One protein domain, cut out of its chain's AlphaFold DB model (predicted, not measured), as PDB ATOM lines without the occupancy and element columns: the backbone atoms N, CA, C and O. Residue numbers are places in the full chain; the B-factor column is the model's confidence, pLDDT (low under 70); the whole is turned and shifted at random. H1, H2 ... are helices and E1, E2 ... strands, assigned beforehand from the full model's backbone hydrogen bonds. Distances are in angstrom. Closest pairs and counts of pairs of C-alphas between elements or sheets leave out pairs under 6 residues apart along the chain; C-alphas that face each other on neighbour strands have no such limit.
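This is residues 10 to 132 of the 170 residues of the protein "GPP34 family phosphoprotein" of Dactylosporangium sp. (UniProt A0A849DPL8). Picture an elongated body with a core of crossed helices and a small two-stranded hairpin at each end of its long axis, E1 and E2 at one end and E3 and E4 at the other. The long helix H2 runs through the core, with H1 and H6 towards the E3 and E4 end and H3 and H5 towards the E1 and E2 end, where the short H4 packs on E2. The printed part has 123 residues with six named helices and four named strands, in the order H1 H2 E1 E2 H3 H4 H5 H6 E3 E4. The class is mixed, helices and strands, and each of the two sheets is a single antiparallel pair. The whole is compact by its radius of gyration of the C-alphas, 15.6 A, and spans 47 by 27 by 23 A.

Find C-alpha 10 at (27.787, 33.490, 8.253); from there H1 runs through residues 10 to 16. After residues 17 to 29, which hold no named element, look for C-alpha 30 at (22.461, 20.332, 10.860), where H2 begins; it takes residues 30 to 47 and is 25.4 A long from first to last C-alpha. E1 is residues 51 to 54 and E2 residues 57 to 60. H3, residues 72 to 83, is 16.2 A long; H4 is residues 85 to 88 and H5 residues 93 to 100. H6, residues 104 to 114, is 15.1 A long. E3, residues 118 to 123, measures 15.8 A, and E4, residues 126 to 131, measures 16.6 A and ends with C-alpha 131 at (12.264, 35.760, 11.431).

Start from H2, the hub, which touches four helices. Its residues 36 to 44 touch H1, closest at the C-alphas of Tyr 10 and Ala 40, 4.7 A, at a steep tilt of 47 degrees, opposite ways. Its residues 30 to 38 touch H6, closest at the C-alphas of Asn 34 and Tyr 105, 5.5 A; at 71 degrees they are only just about perpendicular. Its residues 35 to 39 touch H5, closest at the C-alphas of Ala 38 and Leu 100, 6.0 A. Its residues 41 to 45 touch residues 74 to 78 of H3, closest at the C-alphas of Leu 41 and Ala 74, 6.3 A, about perpendicular at 83 degrees. Towards one end, look at the hairpin E1 and E2: N 52 and O 59, 2.8 A apart, are within hydrogen-bond range. The closest C-alphas of H2 and E1 are those of Val 46 and His 52, 5.9 A; those of E2 and H4 are Gly 59 and Ser 88, 5.0 A. At the other end, the hairpin E3 and E4 has N 121 and O 128 within hydrogen-bond range at 2.8 A, and the closest C-alphas of H6 and E3 are those of Met 112 and Leu 118, 5.8 A. E1 and E3 are apart. In H1, H2, H3, H5 and H6 every O i to N i+4 pair is within hydrogen-bond range; H4 is too short for such a pair.

The two C-alphas farthest apart are those of Ala 55 and Trp 124, 50.3 A. The printed part has no cut. The links from H1 to H2, 13 residues, and from E2 to H3, 11 residues, are long; within the first, residues 18 to 19 pair antiparallel with residues 25 to 26. The mean pLDDT of the printed part is 86.0, and this predicted model falls under 70 at residues 21 to 22 and 85 to 90.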
ATOM      1  N   TYR A  10      28.414  34.526   7.425       93.50
ATOM      2  CA  TYR A  10      27.787  33.490   8.253       93.50
ATOM      3  C   TYR A  10      26.329  33.816   8.612       93.50
ATOM      4  O   TYR A  10      25.497  32.908   8.654       93.50
ATOM      5  N   GLN A  11      25.996  35.094   8.828       92.12
ATOM      6  CA  GLN A  11      24.631  35.535   9.136       92.12
ATOM      7  C   GLN A  11      23.730  35.355   7.913       92.12
ATOM      8  O   GLN A  11      22.627  34.818   8.018       92.12
ATOM      9  N   ARG A  12      24.228  35.727   6.729       90.50
ATOM     10  CA  ARG A  12      23.522  35.527   5.454       90.50
ATOM     11  C   ARG A  12      23.307  34.048   5.152       90.50
ATOM     12  O   ARG A  12      22.194  33.654   4.815       90.50
ATOM     13  N   LEU A  13      24.343  33.224   5.320       92.75
ATOM     14  CA  LEU A  13      24.234  31.775   5.160       92.75
ATOM     15  C   LEU A  13      23.201  31.200   6.127       92.75
ATOM     16  O   LEU A  13      22.381  30.382   5.720       92.75
ATOM     17  N   PHE A  14      23.220  31.641   7.388       91.50
ATOM     18  CA  PHE A  14      22.239  31.220   8.373       91.50
ATOM     19  C   PHE A  14      20.824  31.552   7.893       91.50
ATOM     20  O   PHE A  14      19.993  30.659   7.838       91.50
ATOM     21  N   LEU A  15      20.550  32.776   7.453       89.50
ATOM     22  CA  LEU A  15      19.221  33.153   6.968       89.50
ATOM     23  C   LEU A  15      18.765  32.336   5.747       89.50
ATOM     24  O   LEU A  15      17.666  31.792   5.757       89.50
ATOM     25  N   VAL A  16      19.622  32.179   4.732       89.62
ATOM     26  CA  VAL A  16      19.296  31.436   3.497       89.62
ATOM     27  C   VAL A  16      19.126  29.934   3.748       89.62
ATOM     28  O   VAL A  16      18.331  29.264   3.084       89.62
ATOM     29  N   ALA A  17      19.860  29.384   4.715       90.88
ATOM     30  CA  ALA A  17      19.774  27.975   5.076       90.88
ATOM     31  C   ALA A  17      18.506  27.625   5.867       90.88
ATOM     32  O   ALA A  17      18.312  26.448   6.174       90.88
ATOM     33  N   HIS A  18      17.655  28.598   6.200       89.56
ATOM     34  CA  HIS A  18      16.415  28.373   6.931       89.56
ATOM     35  C   HIS A  18      15.192  28.708   6.096       89.56
ATOM     36  O   HIS A  18      15.215  29.524   5.180       89.56
ATOM     37  N   ASP A  19      14.102  28.029   6.425       83.31
ATOM     38  CA  ASP A  19      12.817  28.301   5.820       83.31
ATOM     39  C   ASP A  19      12.061  29.401   6.566       83.31
ATOM     40  O   ASP A  19      11.660  29.225   7.718       83.31
ATOM     41  N   GLU A  20      11.831  30.523   5.891       73.31
ATOM     42  CA  GLU A  20      11.123  31.682   6.440       73.31
ATOM     43  C   GLU A  20       9.636  31.409   6.728       73.31
ATOM     44  O   GLU A  20       9.058  32.040   7.613       73.31
ATOM     45  N   TYR A  21       9.035  30.412   6.067       69.50
ATOM     46  CA  TYR A  21       7.604  30.114   6.179       69.50
ATOM     47  C   TYR A  21       7.265  29.090   7.275       69.50
ATOM     48  O   TYR A  21       6.259  29.236   7.978       69.50
ATOM     49  N   HIS A  22       8.090  28.058   7.482       65.50
ATOM     50  CA  HIS A  22       7.777  26.961   8.406       65.50
ATOM     51  C   HIS A  22       8.631  26.958   9.677       65.50
ATOM     52  O   HIS A  22       9.443  26.063   9.912       65.50
ATOM     53  N   SER A  23       8.351  27.904  10.584       71.31
ATOM     54  CA  SER A  23       8.962  27.973  11.932       71.31
ATOM     55  C   SER A  23      10.491  28.082  11.929       71.31
ATOM     56  O   SER A  23      11.127  27.591  12.864       71.31
ATOM     57  N   PHE A  24      11.059  28.682  10.878       80.88
ATOM     58  CA  PHE A  24      12.497  28.888  10.748       80.88
ATOM     59  C   PHE A  24      13.280  27.585  10.935       80.88
ATOM     60  O   PHE A  24      14.175  27.473  11.770       80.88
ATOM     61  N   ARG A  25      12.863  26.545  10.204       84.31
ATOM     62  CA  ARG A  25      13.530  25.239  10.221       84.31
ATOM     63  C   ARG A  25      14.734  25.250   9.281       84.31
ATOM     64  O   ARG A  25      14.624  25.807   8.188       84.31
ATOM     65  N   PRO A  26      15.853  24.612   9.656       88.94
ATOM     66  CA  PRO A  26      16.982  24.461   8.754       88.94
ATOM     67  C   PRO A  26      16.564  23.610   7.546       88.94
ATOM     68  O   PRO A  26      15.985  22.533   7.696       88.94
ATOM     69  N   ARG A  27      16.860  24.104   6.343       88.31
ATOM     70  CA  ARG A  27      16.666  23.412   5.056       88.31
ATOM     71  C   ARG A  27      17.749  22.365   4.795       88.31
ATOM     72  O   ARG A  27      17.576  21.486   3.958       88.31
ATOM     73  N   LEU A  28      18.870  22.468   5.508       88.62
ATOM     74  CA  LEU A  28      20.020  21.574   5.413       88.62
ATOM     75  C   LEU A  28      20.137  20.694   6.659       88.62
ATOM     76  O   LEU A  28      19.728  21.070   7.756       88.62
ATOM     77  N   HIS A  29      20.771  19.534   6.495       92.62
ATOM     78  CA  HIS A  29      21.162  18.684   7.615       92.62
ATOM     79  C   HIS A  29      22.106  19.450   8.565       92.62
ATOM     80  O   HIS A  29      23.111  20.013   8.124       92.62
ATOM     81  N   LEU A  30      21.791  19.475   9.868       92.44
ATOM     82  CA  LEU A  30      22.461  20.332  10.860       92.44
ATOM     83  C   LEU A  30      23.996  20.190  10.901       92.44
ATOM     84  O   LEU A  30      24.674  21.214  10.895       92.44
ATOM     85  N   PRO A  31      24.587  18.980  10.889       93.69
ATOM     86  CA  PRO A  31      26.038  18.816  10.780       93.69
ATOM     87  C   PRO A  31      26.658  19.505   9.559       93.69
ATOM     88  O   PRO A  31      27.709  20.129   9.670       93.69
ATOM     89  N   THR A  32      25.997  19.445   8.402       94.25
ATOM     90  CA  THR A  32      26.467  20.109   7.180       94.25
ATOM     91  C   THR A  32      26.357  21.624   7.311       94.25
ATOM     92  O   THR A  32      27.277  22.341   6.923       94.25
ATOM     93  N   LEU A  33      25.267  22.114   7.908       95.38
ATOM     94  CA  LEU A  33      25.088  23.539   8.172       95.38
ATOM     95  C   LEU A  33      26.140  24.073   9.154       95.38
ATOM     96  O   LEU A  33      26.711  25.124   8.904       95.38
ATOM     97  N   ASN A  34      26.454  23.332  10.217       95.88
ATOM     98  CA  ASN A  34      27.517  23.674  11.166       95.88
ATOM     99  C   ASN A  34      28.874  23.853  10.472       95.88
ATOM    100  O   ASN A  34      29.576  24.835  10.714       95.88
ATOM    101  N   VAL A  35      29.232  22.927   9.579       96.44
ATOM    102  CA  VAL A  35      30.464  23.020   8.781       96.44
ATOM    103  C   VAL A  35      30.417  24.224   7.836       96.44
ATOM    104  O   VAL A  35      31.395  24.963   7.740       96.44
ATOM    105  N   GLY A  36      29.276  24.464   7.185       95.69
ATOM    106  CA  GLY A  36      29.072  25.632   6.327       95.69
ATOM    107  C   GLY A  36      29.219  26.957   7.080       95.69
ATOM    108  O   GLY A  36      29.909  27.855   6.605       95.69
ATOM    109  N   LEU A  37      28.639  27.063   8.279       96.69
ATOM    110  CA  LEU A  37      28.760  28.236   9.150       96.69
ATOM    111  C   LEU A  37      30.207  28.467   9.588       96.69
ATOM    112  O   LEU A  37      30.665  29.607   9.589       96.69
ATOM    113  N   ALA A  38      30.940  27.399   9.913       95.75
ATOM    114  CA  ALA A  38      32.353  27.505  10.258       95.75
ATOM    115  C   ALA A  38      33.164  28.033   9.067       95.75
ATOM    116  O   ALA A  38      33.958  28.954   9.227       95.75
ATOM    117  N   GLY A  39      32.913  27.515   7.861       94.94
ATOM    118  CA  GLY A  39      33.531  28.021   6.636       94.94
ATOM    119  C   GLY A  39      33.205  29.492   6.365       94.94
ATOM    120  O   GLY A  39      34.106  30.268   6.061       94.94
ATOM    121  N   ALA A  40      31.943  29.895   6.528       96.19
ATOM    122  CA  ALA A  40      31.521  31.281   6.341       96.19
ATOM    123  C   ALA A  40      32.200  32.237   7.339       96.19
ATOM    124  O   ALA A  40      32.703  33.276   6.927       96.19
ATOM    125  N   LEU A  41      32.319  31.847   8.613       95.31
ATOM    126  CA  LEU A  41      33.060  32.624   9.613       95.31
ATOM    127  C   LEU A  41      34.548  32.737   9.285       95.31
ATOM    128  O   LEU A  41      35.137  33.797   9.469       95.31
ATOM    129  N   LEU A  42      35.172  31.666   8.791       94.25
ATOM    130  CA  LEU A  42      36.567  31.735   8.358       94.25
ATOM    131  C   LEU A  42      36.737  32.690   7.172       94.25
ATOM    132  O   LEU A  42      37.710  33.437   7.147       94.25
ATOM    133  N   ILE A  43      35.792  32.714   6.227       94.31
ATOM    134  CA  ILE A  43      35.789  33.698   5.134       94.31
ATOM    135  C   ILE A  43      35.686  35.116   5.701       94.31
ATOM    136  O   ILE A  43      36.501  35.959   5.338       94.31
ATOM    137  N   ASP A  44      34.755  35.367   6.624       94.31
ATOM    138  CA  ASP A  44      34.604  36.675   7.273       94.31
ATOM    139  C   ASP A  44      35.907  37.113   7.973       94.31
ATOM    140  O   ASP A  44      36.340  38.257   7.832       94.31
ATOM    141  N   LEU A  45      36.598  36.192   8.656       93.38
ATOM    142  CA  LEU A  45      37.884  36.461   9.313       93.38
ATOM    143  C   LEU A  45      39.039  36.705   8.331       93.38
ATOM    144  O   LEU A  45      39.917  37.521   8.625       93.38
ATOM    145  N   VAL A  46      39.058  36.019   7.184       93.31
ATOM    146  CA  VAL A  46      40.033  36.268   6.107       93.31
ATOM    147  C   VAL A  46      39.792  37.644   5.488       93.31
ATOM    148  O   VAL A  46      40.738  38.411   5.323       93.31
ATOM    149  N   LEU A  47      38.535  37.984   5.187       92.12
ATOM    150  CA  LEU A  47      38.164  39.285   4.623       92.12
ATOM    151  C   LEU A  47      38.456  40.435   5.595       92.12
ATOM    152  O   LEU A  47      38.883  41.505   5.169       92.12
ATOM    153  N   ALA A  48      38.296  40.200   6.898       90.88
ATOM    154  CA  ALA A  48      38.684  41.133   7.952       90.88
ATOM    155  C   ALA A  48      40.206  41.182   8.212       90.88
ATOM    156  O   ALA A  48      40.648  41.896   9.111       90.88
ATOM    157  N   GLY A  49      41.014  40.407   7.477       91.31
ATOM    158  CA  GLY A  49      42.472  40.386   7.609       91.31
ATOM    159  C   GLY A  49      42.977  39.824   8.941       91.31
ATOM    160  O   GLY A  49      44.097  40.121   9.345       91.31
ATOM    161  N   ARG A  50      42.163  39.037   9.660       92.12
ATOM    162  CA  ARG A  50      42.522  38.473  10.976       92.12
ATOM    163  C   ARG A  50      43.297  37.171  10.872       92.12
ATOM    164  O   ARG A  50      44.141  36.869  11.718       92.12
ATOM    165  N   ILE A  51      43.004  36.399   9.835       91.31
ATOM    166  CA  ILE A  51      43.641  35.117   9.550       91.31
ATOM    167  C   ILE A  51      44.053  35.062   8.081       91.31
ATOM    168  O   ILE A  51      43.511  35.778   7.241       91.31
ATOM    169  N   HIS A  52      44.988  34.177   7.767       90.62
ATOM    170  CA  HIS A  52      45.364  33.832   6.404       90.62
ATOM    171  C   HIS A  52      45.238  32.324   6.196       90.62
ATOM    172  O   HIS A  52      45.384  31.532   7.129       90.62
ATOM    173  N   LEU A  53      44.971  31.919   4.957       88.56
ATOM    174  CA  LEU A  53      44.934  30.519   4.553       88.56
ATOM    175  C   LEU A  53      46.053  30.281   3.538       88.56
ATOM    176  O   LEU A  53      46.075  30.912   2.484       88.56
ATOM    177  N   GLN A  54      46.971  29.364   3.833       85.38
ATOM    178  CA  GLN A  54      48.061  28.995   2.931       85.38
ATOM    179  C   GLN A  54      48.206  27.475   2.885       85.38
ATOM    180  O   GLN A  54      48.291  26.825   3.920       85.38
ATOM    181  N   ALA A  55      48.228  26.899   1.678       84.19
ATOM    182  CA  ALA A  55      48.421  25.460   1.461       84.19
ATOM    183  C   ALA A  55      47.506  24.563   2.330       84.19
ATOM    184  O   ALA A  55      47.964  23.602   2.946       84.19
ATOM    185  N   ALA A  56      46.209  24.894   2.392       83.25
ATOM    186  CA  ALA A  56      45.210  24.207   3.223       83.25
ATOM    187  C   ALA A  56      45.529  24.201   4.733       83.25
ATOM    188  O   ALA A  56      45.141  23.283   5.458       83.25
ATOM    189  N   ARG A  57      46.214  25.245   5.206       84.00
ATOM    190  CA  ARG A  57      46.470  25.527   6.619       84.00
ATOM    191  C   ARG A  57      46.029  26.945   6.941       84.00
ATOM    192  O   ARG A  57      46.114  27.830   6.093       84.00
ATOM    193  N   MET A  58      45.554  27.139   8.160       88.19
ATOM    194  CA  MET A  58      45.112  28.429   8.676       88.19
ATOM    195  C   MET A  58      46.169  29.007   9.596       88.19
ATOM    196  O   MET A  58      46.604  28.304  10.494       88.19
ATOM    197  N   GLY A  59      46.525  30.273   9.411       86.25
ATOM    198  CA  GLY A  59      47.428  31.018  10.279       86.25
ATOM    199  C   GLY A  59      46.800  32.324  10.759       86.25
ATOM    200  O   GLY A  59      45.910  32.877  10.114       86.25
ATOM    201  N   ILE A  60      47.271  32.845  11.889       89.12
ATOM    202  CA  ILE A  60      46.907  34.189  12.365       89.12
ATOM    203  C   ILE A  60      47.702  35.217  11.552       89.12
ATOM    204  O   ILE A  60      48.907  35.053  11.381       89.12
ATOM    205  N   ALA A  61      47.038  36.251  11.026       87.00
ATOM    206  CA  ALA A  61      47.686  37.259  10.180       87.00
ATOM    207  C   ALA A  61      48.725  38.093  10.948       87.00
ATOM    208  O   ALA A  61      49.842  38.264  10.470       87.00
ATOM    209  N   ASP A  62      48.378  38.541  12.156       85.62
ATOM    210  CA  ASP A  62      49.290  39.213  13.081       85.62
ATOM    211  C   ASP A  62      49.076  38.673  14.505       85.62
ATOM    212  O   ASP A  62      47.978  38.731  15.062       85.62
ATOM    213  N   LEU A  63      50.134  38.102  15.085       80.19
ATOM    214  CA  LEU A  63      50.126  37.517  16.429       80.19
ATOM    215  C   LEU A  63      50.055  38.575  17.541       80.19
ATOM    216  O   LEU A  63      49.623  38.259  18.654       80.19
ATOM    217  N   TYR A  64      50.488  39.804  17.263       83.38
ATOM    218  CA  TYR A  64      50.508  40.903  18.228       83.38
ATOM    219  C   TYR A  64      49.261  41.776  18.138       83.38
ATOM    220  O   TYR A  64      48.899  42.425  19.123       83.38
ATOM    221  N   ASP A  65      48.566  41.745  17.001       83.62
ATOM    222  CA  ASP A  65      47.288  42.416  16.856       83.62
ATOM    223  C   ASP A  65      46.216  41.710  17.697       83.62
ATOM    224  O   ASP A  65      45.834  40.564  17.448       83.62
ATOM    225  N   ARG A  66      45.720  42.413  18.718       83.12
ATOM    226  CA  ARG A  66      44.625  41.967  19.596       83.12
ATOM    227  C   ARG A  66      43.286  42.590  19.238       83.12
ATOM    228  O   ARG A  66      42.313  42.357  19.953       83.12
ATOM    229  N   SER A  67      43.225  43.377  18.170       87.00
ATOM    230  CA  SER A  67      41.981  44.012  17.778       87.00
ATOM    231  C   SER A  67      40.932  42.974  17.378       87.00
ATOM    232  O   SER A  67      41.227  41.853  16.942       87.00
ATOM    233  N   LEU A  68      39.691  43.356  17.654       87.44
ATOM    234  CA  LEU A  68      38.493  42.566  17.435       87.44
ATOM    235  C   LEU A  68      37.905  42.889  16.059       87.44
ATOM    236  O   LEU A  68      38.180  43.940  15.477       87.44
ATOM    237  N   VAL A  69      37.112  41.973  15.523       87.50
ATOM    238  CA  VAL A  69      36.297  42.170  14.318       87.50
ATOM    239  C   VAL A  69      35.095  43.060  14.634       87.50
ATOM    240  O   VAL A  69      34.638  43.792  13.763       87.50
ATOM    241  N   GLY A  70      34.616  43.039  15.885       87.62
ATOM    242  CA  GLY A  70      33.425  43.778  16.300       87.62
ATOM    243  C   GLY A  70      32.130  42.980  16.141       87.62
ATOM    244  O   GLY A  70      31.050  43.535  16.325       87.62
ATOM    245  N   ASP A  71      32.235  41.683  15.840       89.75
ATOM    246  CA  ASP A  71      31.138  40.719  15.906       89.75
ATOM    247  C   ASP A  71      31.459  39.644  16.942       89.75
ATOM    248  O   ASP A  71      32.519  39.021  16.905       89.75
ATOM    249  N   LEU A  72      30.516  39.401  17.854       90.44
ATOM    250  CA  LEU A  72      30.724  38.519  19.000       90.44
ATOM    251  C   LEU A  72      31.097  37.090  18.583       90.44
ATOM    252  O   LEU A  72      31.937  36.468  19.234       90.44
ATOM    253  N   ILE A  73      30.474  36.553  17.532       94.00
ATOM    254  CA  ILE A  73      30.718  35.173  17.101       94.00
ATOM    255  C   ILE A  73      32.066  35.077  16.390       94.00
ATOM    256  O   ILE A  73      32.859  34.186  16.708       94.00
ATOM    257  N   ALA A  74      32.364  36.011  15.485       92.75
ATOM    258  CA  ALA A  74      33.661  36.094  14.825       92.75
ATOM    259  C   ALA A  74      34.805  36.268  15.840       92.75
ATOM    260  O   ALA A  74      35.817  35.570  15.755       92.75
ATOM    261  N   ASP A  75      34.620  37.119  16.850       92.25
ATOM    262  CA  ASP A  75      35.602  37.370  17.907       92.25
ATOM    263  C   ASP A  75      35.822  36.146  18.804       92.25
ATOM    264  O   ASP A  75      36.961  35.833  19.164       92.25
ATOM    265  N   GLN A  76      34.760  35.402  19.125       92.31
ATOM    266  CA  GLN A  76      34.867  34.133  19.852       92.31
ATOM    267  C   GLN A  76      35.641  33.080  19.057       92.31
ATOM    268  O   GLN A  76      36.505  32.401  19.618       92.31
ATOM    269  N   VAL A  77      35.361  32.947  17.758       92.19
ATOM    270  CA  VAL A  77      36.097  32.021  16.885       92.19
ATOM    271  C   VAL A  77      37.559  32.442  16.771       92.19
ATOM    272  O   VAL A  77      38.445  31.603  16.927       92.19
ATOM    273  N   LEU A  78      37.839  33.734  16.599       91.31
ATOM    274  CA  LEU A  78      39.203  34.258  16.566       91.31
ATOM    275  C   LEU A  78      39.956  33.981  17.878       91.31
ATOM    276  O   LEU A  78      41.116  33.568  17.855       91.31
ATOM    277  N   ALA A  79      39.302  34.142  19.030       90.31
ATOM    278  CA  ALA A  79      39.873  33.784  20.328       90.31
ATOM    279  C   ALA A  79      40.120  32.268  20.459       90.31
ATOM    280  O   ALA A  79      41.143  31.844  21.006       90.31
ATOM    281  N   GLN A  80      39.225  31.434  19.924       88.62
ATOM    282  CA  GLN A  80      39.399  29.981  19.896       88.62
ATOM    283  C   GLN A  80      40.600  29.572  19.028       88.62
ATOM    284  O   GLN A  80      41.356  28.685  19.421       88.62
ATOM    285  N   ILE A  81      40.814  30.248  17.896       88.00
ATOM    286  CA  ILE A  81      41.982  30.048  17.027       88.00
ATOM    287  C   ILE A  81      43.266  30.466  17.761       88.00
ATOM    288  O   ILE A  81      44.214  29.688  17.836       88.00
ATOM    289  N   ARG A  82      43.279  31.651  18.389       86.44
ATOM    290  CA  ARG A  82      44.430  32.162  19.162       86.44
ATOM    291  C   ARG A  82      44.809  31.282  20.354       86.44
ATOM    292  O   ARG A  82      45.989  31.111  20.642       86.44
ATOM    293  N   SER A  83      43.823  30.732  21.061       83.88
ATOM    294  CA  SER A  83      44.048  29.928  22.274       83.88
ATOM    295  C   SER A  83      44.531  28.504  21.999       83.88
ATOM    296  O   SER A  83      44.934  27.808  22.932       83.88
ATOM    297  N   ARG A  84      44.520  28.053  20.739       75.94
ATOM    298  CA  ARG A  84      44.952  26.706  20.352       75.94
ATOM    299  C   ARG A  84      46.068  26.786  19.306       75.94
ATOM    300  O   ARG A  84      45.790  26.663  18.117       75.94
ATOM    301  N   PRO A  85      47.342  26.900  19.729       56.81
ATOM    302  CA  PRO A  85      48.486  26.995  18.817       56.81
ATOM    303  C   PRO A  85      48.579  25.828  17.818       56.81
ATOM    304  O   PRO A  85      49.008  26.009  16.684       56.81
ATOM    305  N   LEU A  86      48.123  24.635  18.219       51.53
ATOM    306  CA  LEU A  86      48.107  23.423  17.387       51.53
ATOM    307  C   LEU A  86      47.128  23.518  16.201       51.53
ATOM    308  O   LEU A  86      47.428  23.007  15.123       51.53
ATOM    309  N   LEU A  87      46.035  24.276  16.355       55.38
ATOM    310  CA  LEU A  87      45.067  24.536  15.284       55.38
ATOM    311  C   LEU A  87      45.588  25.506  14.217       55.38
ATOM    312  O   LEU A  87      44.862  25.752  13.266       55.38
ATOM    313  N   SER A  88      46.776  26.100  14.359       56.94
ATOM    314  CA  SER A  88      47.188  27.209  13.487       56.94
ATOM    315  C   SER A  88      48.408  26.929  12.606       56.94
ATOM    316  O   SER A  88      48.817  27.806  11.851       56.94
ATOM    317  N   THR A  89      49.022  25.742  12.667       59.81
ATOM    318  CA  THR A  89      50.225  25.500  11.840       59.81
ATOM    319  C   THR A  89      50.398  24.059  11.371       59.81
ATOM    320  O   THR A  89      50.946  23.838  10.287       59.81
ATOM    321  N   THR A  90      49.924  23.079  12.144       64.19
ATOM    322  CA  THR A  90      50.213  21.659  11.882       64.19
ATOM    323  C   THR A  90      48.991  20.887  11.395       64.19
ATOM    324  O   THR A  90      49.124  20.052  10.500       64.19
ATOM    325  N   ASP A  91      47.809  21.198  11.926       76.38
ATOM    326  CA  ASP A  91      46.583  20.478  11.584       76.38
ATOM    327  C   ASP A  91      46.060  20.873  10.191       76.38
ATOM    328  O   ASP A  91      46.181  22.034   9.787       76.38
ATOM    329  N   PRO A  92      45.455  19.945   9.435       84.81
ATOM    330  CA  PRO A  92      44.823  20.276   8.165       84.81
ATOM    331  C   PRO A  92      43.582  21.150   8.393       84.81
ATOM    332  O   PRO A  92      42.803  20.917   9.321       84.81
ATOM    333  N   LEU A  93      43.336  22.110   7.492       88.38
ATOM    334  CA  LEU A  93      42.183  23.024   7.557       88.38
ATOM    335  C   LEU A  93      40.849  22.289   7.755       88.38
ATOM    336  O   LEU A  93      39.980  22.758   8.483       88.38
ATOM    337  N   ARG A  94      40.690  21.110   7.143       90.06
ATOM    338  CA  ARG A  94      39.494  20.270   7.298       90.06
ATOM    339  C   ARG A  94      39.183  19.974   8.765       90.06
ATOM    340  O   ARG A  94      38.039  20.123   9.186       90.06
ATOM    341  N   ASP A  95      40.178  19.542   9.529       88.56
ATOM    342  CA  ASP A  95      39.964  19.097  10.907       88.56
ATOM    343  C   ASP A  95      39.718  20.298  11.822       88.56
ATOM    344  O   ASP A  95      38.865  20.252  12.709       88.56
ATOM    345  N   GLN A  96      40.365  21.425  11.524       88.56
ATOM    346  CA  GLN A  96      40.109  22.700  12.185       88.56
ATOM    347  C   GLN A  96      38.665  23.166  11.971       88.56
ATOM    348  O   GLN A  96      37.985  23.510  12.935       88.56
ATOM    349  N   VAL A  97      38.164  23.115  10.731       92.12
ATOM    350  CA  VAL A  97      36.766  23.444  10.409       92.12
ATOM    351  C   VAL A  97      35.806  22.532  11.167       92.12
ATOM    352  O   VAL A  97      34.837  23.018  11.747       92.12
ATOM    353  N   LEU A  98      36.083  21.225  11.225       91.88
ATOM    354  CA  LEU A  98      35.257  20.283  11.981       91.88
ATOM    355  C   LEU A  98      35.215  20.635  13.472       91.88
ATOM    356  O   LEU A  98      34.137  20.645  14.063       91.88
ATOM    357  N   VAL A  99      36.352  20.984  14.072       90.88
ATOM    358  CA  VAL A  99      36.418  21.408  15.477       90.88
ATOM    359  C   VAL A  99      35.678  22.728  15.708       90.88
ATOM    360  O   VAL A  99      34.933  22.847  16.679       90.88
ATOM    361  N   LEU A 100      35.849  23.713  14.824       91.69
ATOM    362  CA  LEU A 100      35.165  25.009  14.915       91.69
ATOM    363  C   LEU A 100      33.649  24.889  14.722       91.69
ATOM    364  O   LEU A 100      32.893  25.647  15.323       91.69
ATOM    365  N   SER A 101      33.198  23.916  13.931       94.38
ATOM    366  CA  SER A 101      31.777  23.687  13.657       94.38
ATOM    367  C   SER A 101      30.978  23.177  14.866       94.38
ATOM    368  O   SER A 101      29.748  23.216  14.858       94.38
ATOM    369  N   GLN A 102      31.647  22.700  15.921       93.12
ATOM    370  CA  GLN A 102      30.985  22.080  17.070       93.12
ATOM    371  C   GLN A 102      30.137  23.085  17.863       93.12
ATOM    372  O   GLN A 102      30.648  23.996  18.523       93.12
ATOM    373  N   GLY A 103      28.817  22.883  17.831       90.19
ATOM    374  CA  GLY A 103      27.842  23.729  18.525       90.19
ATOM    375  C   GLY A 103      27.771  25.154  17.971       90.19
ATOM    376  O   GLY A 103      27.442  26.087  18.704       90.19
ATOM    377  N   LEU A 104      28.195  25.352  16.719       93.62
ATOM    378  CA  LEU A 104      28.250  26.673  16.107       93.62
ATOM    379  C   LEU A 104      26.854  27.168  15.729       93.62
ATOM    380  O   LEU A 104      26.548  28.342  15.918       93.62
ATOM    381  N   TYR A 105      25.996  26.266  15.260       94.25
ATOM    382  CA  TYR A 105      24.606  26.533  14.919       94.25
ATOM    383  C   TYR A 105      23.850  27.163  16.088       94.25
ATOM    384  O   TYR A 105      23.262  28.227  15.927       94.25
ATOM    385  N   GLU A 106      23.915  26.566  17.279       92.44
ATOM    386  CA  GLU A 106      23.207  27.054  18.464       92.44
ATOM    387  C   GLU A 106      23.735  28.423  18.910       92.44
ATOM    388  O   GLU A 106      22.958  29.295  19.303       92.44
ATOM    389  N   ARG A 107      25.054  28.647  18.806       93.75
ATOM    390  CA  ARG A 107      25.675  29.944  19.118       93.75
ATOM    391  C   ARG A 107      25.240  31.028  18.137       93.75
ATOM    392  O   ARG A 107      24.834  32.103  18.571       93.75
ATOM    393  N   VAL A 108      25.285  30.738  16.836       93.94
ATOM    394  CA  VAL A 108      24.833  31.656  15.783       93.94
ATOM    395  C   VAL A 108      23.347  31.951  15.947       93.94
ATOM    396  O   VAL A 108      22.956  33.110  15.931       93.94
ATOM    397  N   GLN A 109      22.521  30.935  16.187       91.94
ATOM    398  CA  GLN A 109      21.094  31.104  16.440       91.94
ATOM    399  C   GLN A 109      20.837  32.018  17.645       91.94
ATOM    400  O   GLN A 109      20.020  32.934  17.555       91.94
ATOM    401  N   GLY A 110      21.560  31.817  18.750       91.12
ATOM    402  CA  GLY A 110      21.495  32.689  19.921       91.12
ATOM    403  C   GLY A 110      21.911  34.129  19.612       91.12
ATOM    404  O   GLY A 110      21.222  35.062  20.020       91.12
ATOM    405  N   ALA A 111      22.984  34.321  18.841       90.31
ATOM    406  CA  ALA A 111      23.435  35.645  18.413       90.31
ATOM    407  C   ALA A 111      22.424  36.340  17.491       90.31
ATOM    408  O   ALA A 111      22.160  37.523  17.666       90.31
ATOM    409  N   MET A 112      21.795  35.609  16.568       89.31
ATOM    410  CA  MET A 112      20.753  36.143  15.685       89.31
ATOM    411  C   MET A 112      19.493  36.551  16.465       89.31
ATOM    412  O   MET A 112      18.856  37.548  16.127       89.31
ATOM    413  N   VAL A 113      19.148  35.828  17.538       89.62
ATOM    414  CA  VAL A 113      18.093  36.249  18.476       89.62
ATOM    415  C   VAL A 113      18.512  37.512  19.233       89.62
ATOM    416  O   VAL A 113      17.744  38.467  19.296       89.62
ATOM    417  N   ALA A 114      19.735  37.552  19.770       87.25
ATOM    418  CA  ALA A 114      20.240  38.697  20.530       87.25
ATOM    419  C   ALA A 114      20.367  39.975  19.681       87.25
ATOM    420  O   ALA A 114      20.078  41.065  20.166       87.25
ATOM    421  N   ALA A 115      20.745  39.839  18.408       83.94
ATOM    422  CA  ALA A 115      20.811  40.929  17.438       83.94
ATOM    423  C   ALA A 115      19.424  41.386  16.940       83.94
ATOM    424  O   ALA A 115      19.318  42.397  16.249       83.94
ATOM    425  N   GLY A 116      18.351  40.672  17.297       84.81
ATOM    426  CA  GLY A 116      16.986  41.018  16.904       84.81
ATOM    427  C   GLY A 116      16.638  40.659  15.458       84.81
ATOM    428  O   GLY A 116      15.711  41.244  14.904       84.81
ATOM    429  N   PHE A 117      17.350  39.707  14.847       82.94
ATOM    430  CA  PHE A 117      16.968  39.120  13.556       82.94
ATOM    431  C   PHE A 117      15.927  38.009  13.713       82.94
ATOM    432  O   PHE A 117      15.118  37.770  12.816       82.94
ATOM    433  N   LEU A 118      15.939  37.329  14.862       85.44
ATOM    434  CA  LEU A 118      15.011  36.253  15.189       85.44
ATOM    435  C   LEU A 118      14.260  36.565  16.478       85.44
ATOM    436  O   LEU A 118      14.844  36.989  17.471       85.44
ATOM    437  N   THR A 119      12.975  36.235  16.500       83.94
ATOM    438  CA  THR A 119      12.212  36.108  17.741       83.94
ATOM    439  C   THR A 119      12.184  34.647  18.163       83.94
ATOM    440  O   THR A 119      11.858  33.764  17.369       83.94
ATOM    441  N   SER A 120      12.495  34.383  19.432       82.12
ATOM    442  CA  SER A 120      12.290  33.073  20.049       82.12
ATOM    443  C   SER A 120      10.978  33.077  20.828       82.12
ATOM    444  O   SER A 120      10.782  33.890  21.728       82.12
ATOM    445  N   THR A 121      10.073  32.160  20.494       79.81
ATOM    446  CA  THR A 121       8.825  31.931  21.232       79.81
ATOM    447  C   THR A 121       8.847  30.538  21.843       79.81
ATOM    448  O   THR A 121       9.221  29.558  21.197       79.81
ATOM    449  N   ARG A 122       8.435  30.422  23.107       75.81
ATOM    450  CA  ARG A 122       8.303  29.131  23.785       75.81
ATOM    451  C   ARG A 122       6.827  28.824  23.971       75.81
ATOM    452  O   ARG A 122       6.134  29.536  24.691       75.81
ATOM    453  N   ARG A 123       6.339  27.753  23.343       70.94
ATOM    454  CA  ARG A 123       4.953  27.289  23.495       70.94
ATOM    455  C   ARG A 123       4.969  25.810  23.864       70.94
ATOM    456  O   ARG A 123       5.545  25.014  23.131       70.94
ATOM    457  N   TRP A 124       4.355  25.446  24.993       74.56
ATOM    458  CA  TRP A 124       4.278  24.054  25.475       74.56
ATOM    459  C   TRP A 124       5.643  23.346  25.553       74.56
ATOM    460  O   TRP A 124       5.795  22.211  25.120       74.56
ATOM    461  N   GLY A 125       6.674  24.041  26.043       71.88
ATOM    462  CA  GLY A 125       8.030  23.487  26.151       71.88
ATOM    463  C   GLY A 125       8.826  23.433  24.840       71.88
ATOM    464  O   GLY A 125      10.040  23.274  24.903       71.88
ATOM    465  N   ILE A 126       8.194  23.653  23.682       72.94
ATOM    466  CA  ILE A 126       8.852  23.693  22.371       72.94
ATOM    467  C   ILE A 126       9.293  25.129  22.073       72.94
ATOM    468  O   ILE A 126       8.475  26.054  22.084       72.94
ATOM    469  N   GLN A 127      10.584  25.310  21.792       75.25
ATOM    470  CA  GLN A 127      11.139  26.583  21.338       75.25
ATOM    471  C   GLN A 127      10.995  26.694  19.818       75.25
ATOM    472  O   GLN A 127      11.425  25.812  19.076       75.25
ATOM    473  N   ARG A 128      10.362  27.769  19.353       78.50
ATOM    474  CA  ARG A 128      10.186  28.087  17.935       78.50
ATOM    475  C   ARG A 128      10.845  29.419  17.644       78.50
ATOM    476  O   ARG A 128      10.649  30.374  18.391       78.50
ATOM    477  N   HIS A 129      11.581  29.477  16.546       79.31
ATOM    478  CA  HIS A 129      12.194  30.709  16.082       79.31
ATOM    479  C   HIS A 129      11.402  31.220  14.893       79.31
ATOM    480  O   HIS A 129      10.900  30.433  14.087       79.31
ATOM    481  N   GLN A 130      11.231  32.530  14.827       76.44
ATOM    482  CA  GLN A 130      10.599  33.191  13.700       76.44
ATOM    483  C   GLN A 130      11.466  34.368  13.264       76.44
ATOM    484  O   GLN A 130      11.996  35.075  14.128       76.44
ATOM    485  N   PRO A 131      11.626  34.568  11.950       74.69
ATOM    486  CA  PRO A 131      12.264  35.760  11.431       74.69
ATOM    487  C   PRO A 131      11.459  37.000  11.832       74.69
ATOM    488  O   PRO A 131      10.229  36.967  11.816       74.69
ATOM    489  N   ILE A 132      12.135  38.094  12.185       74.00
ATOM    490  CA  ILE A 132      11.466  39.396  12.308       74.00
ATOM    491  C   ILE A 132      11.411  40.005  10.906       74.00
ATOM    492  O   ILE A 132      12.390  40.577  10.430       74.00
TER     493      ILE A 132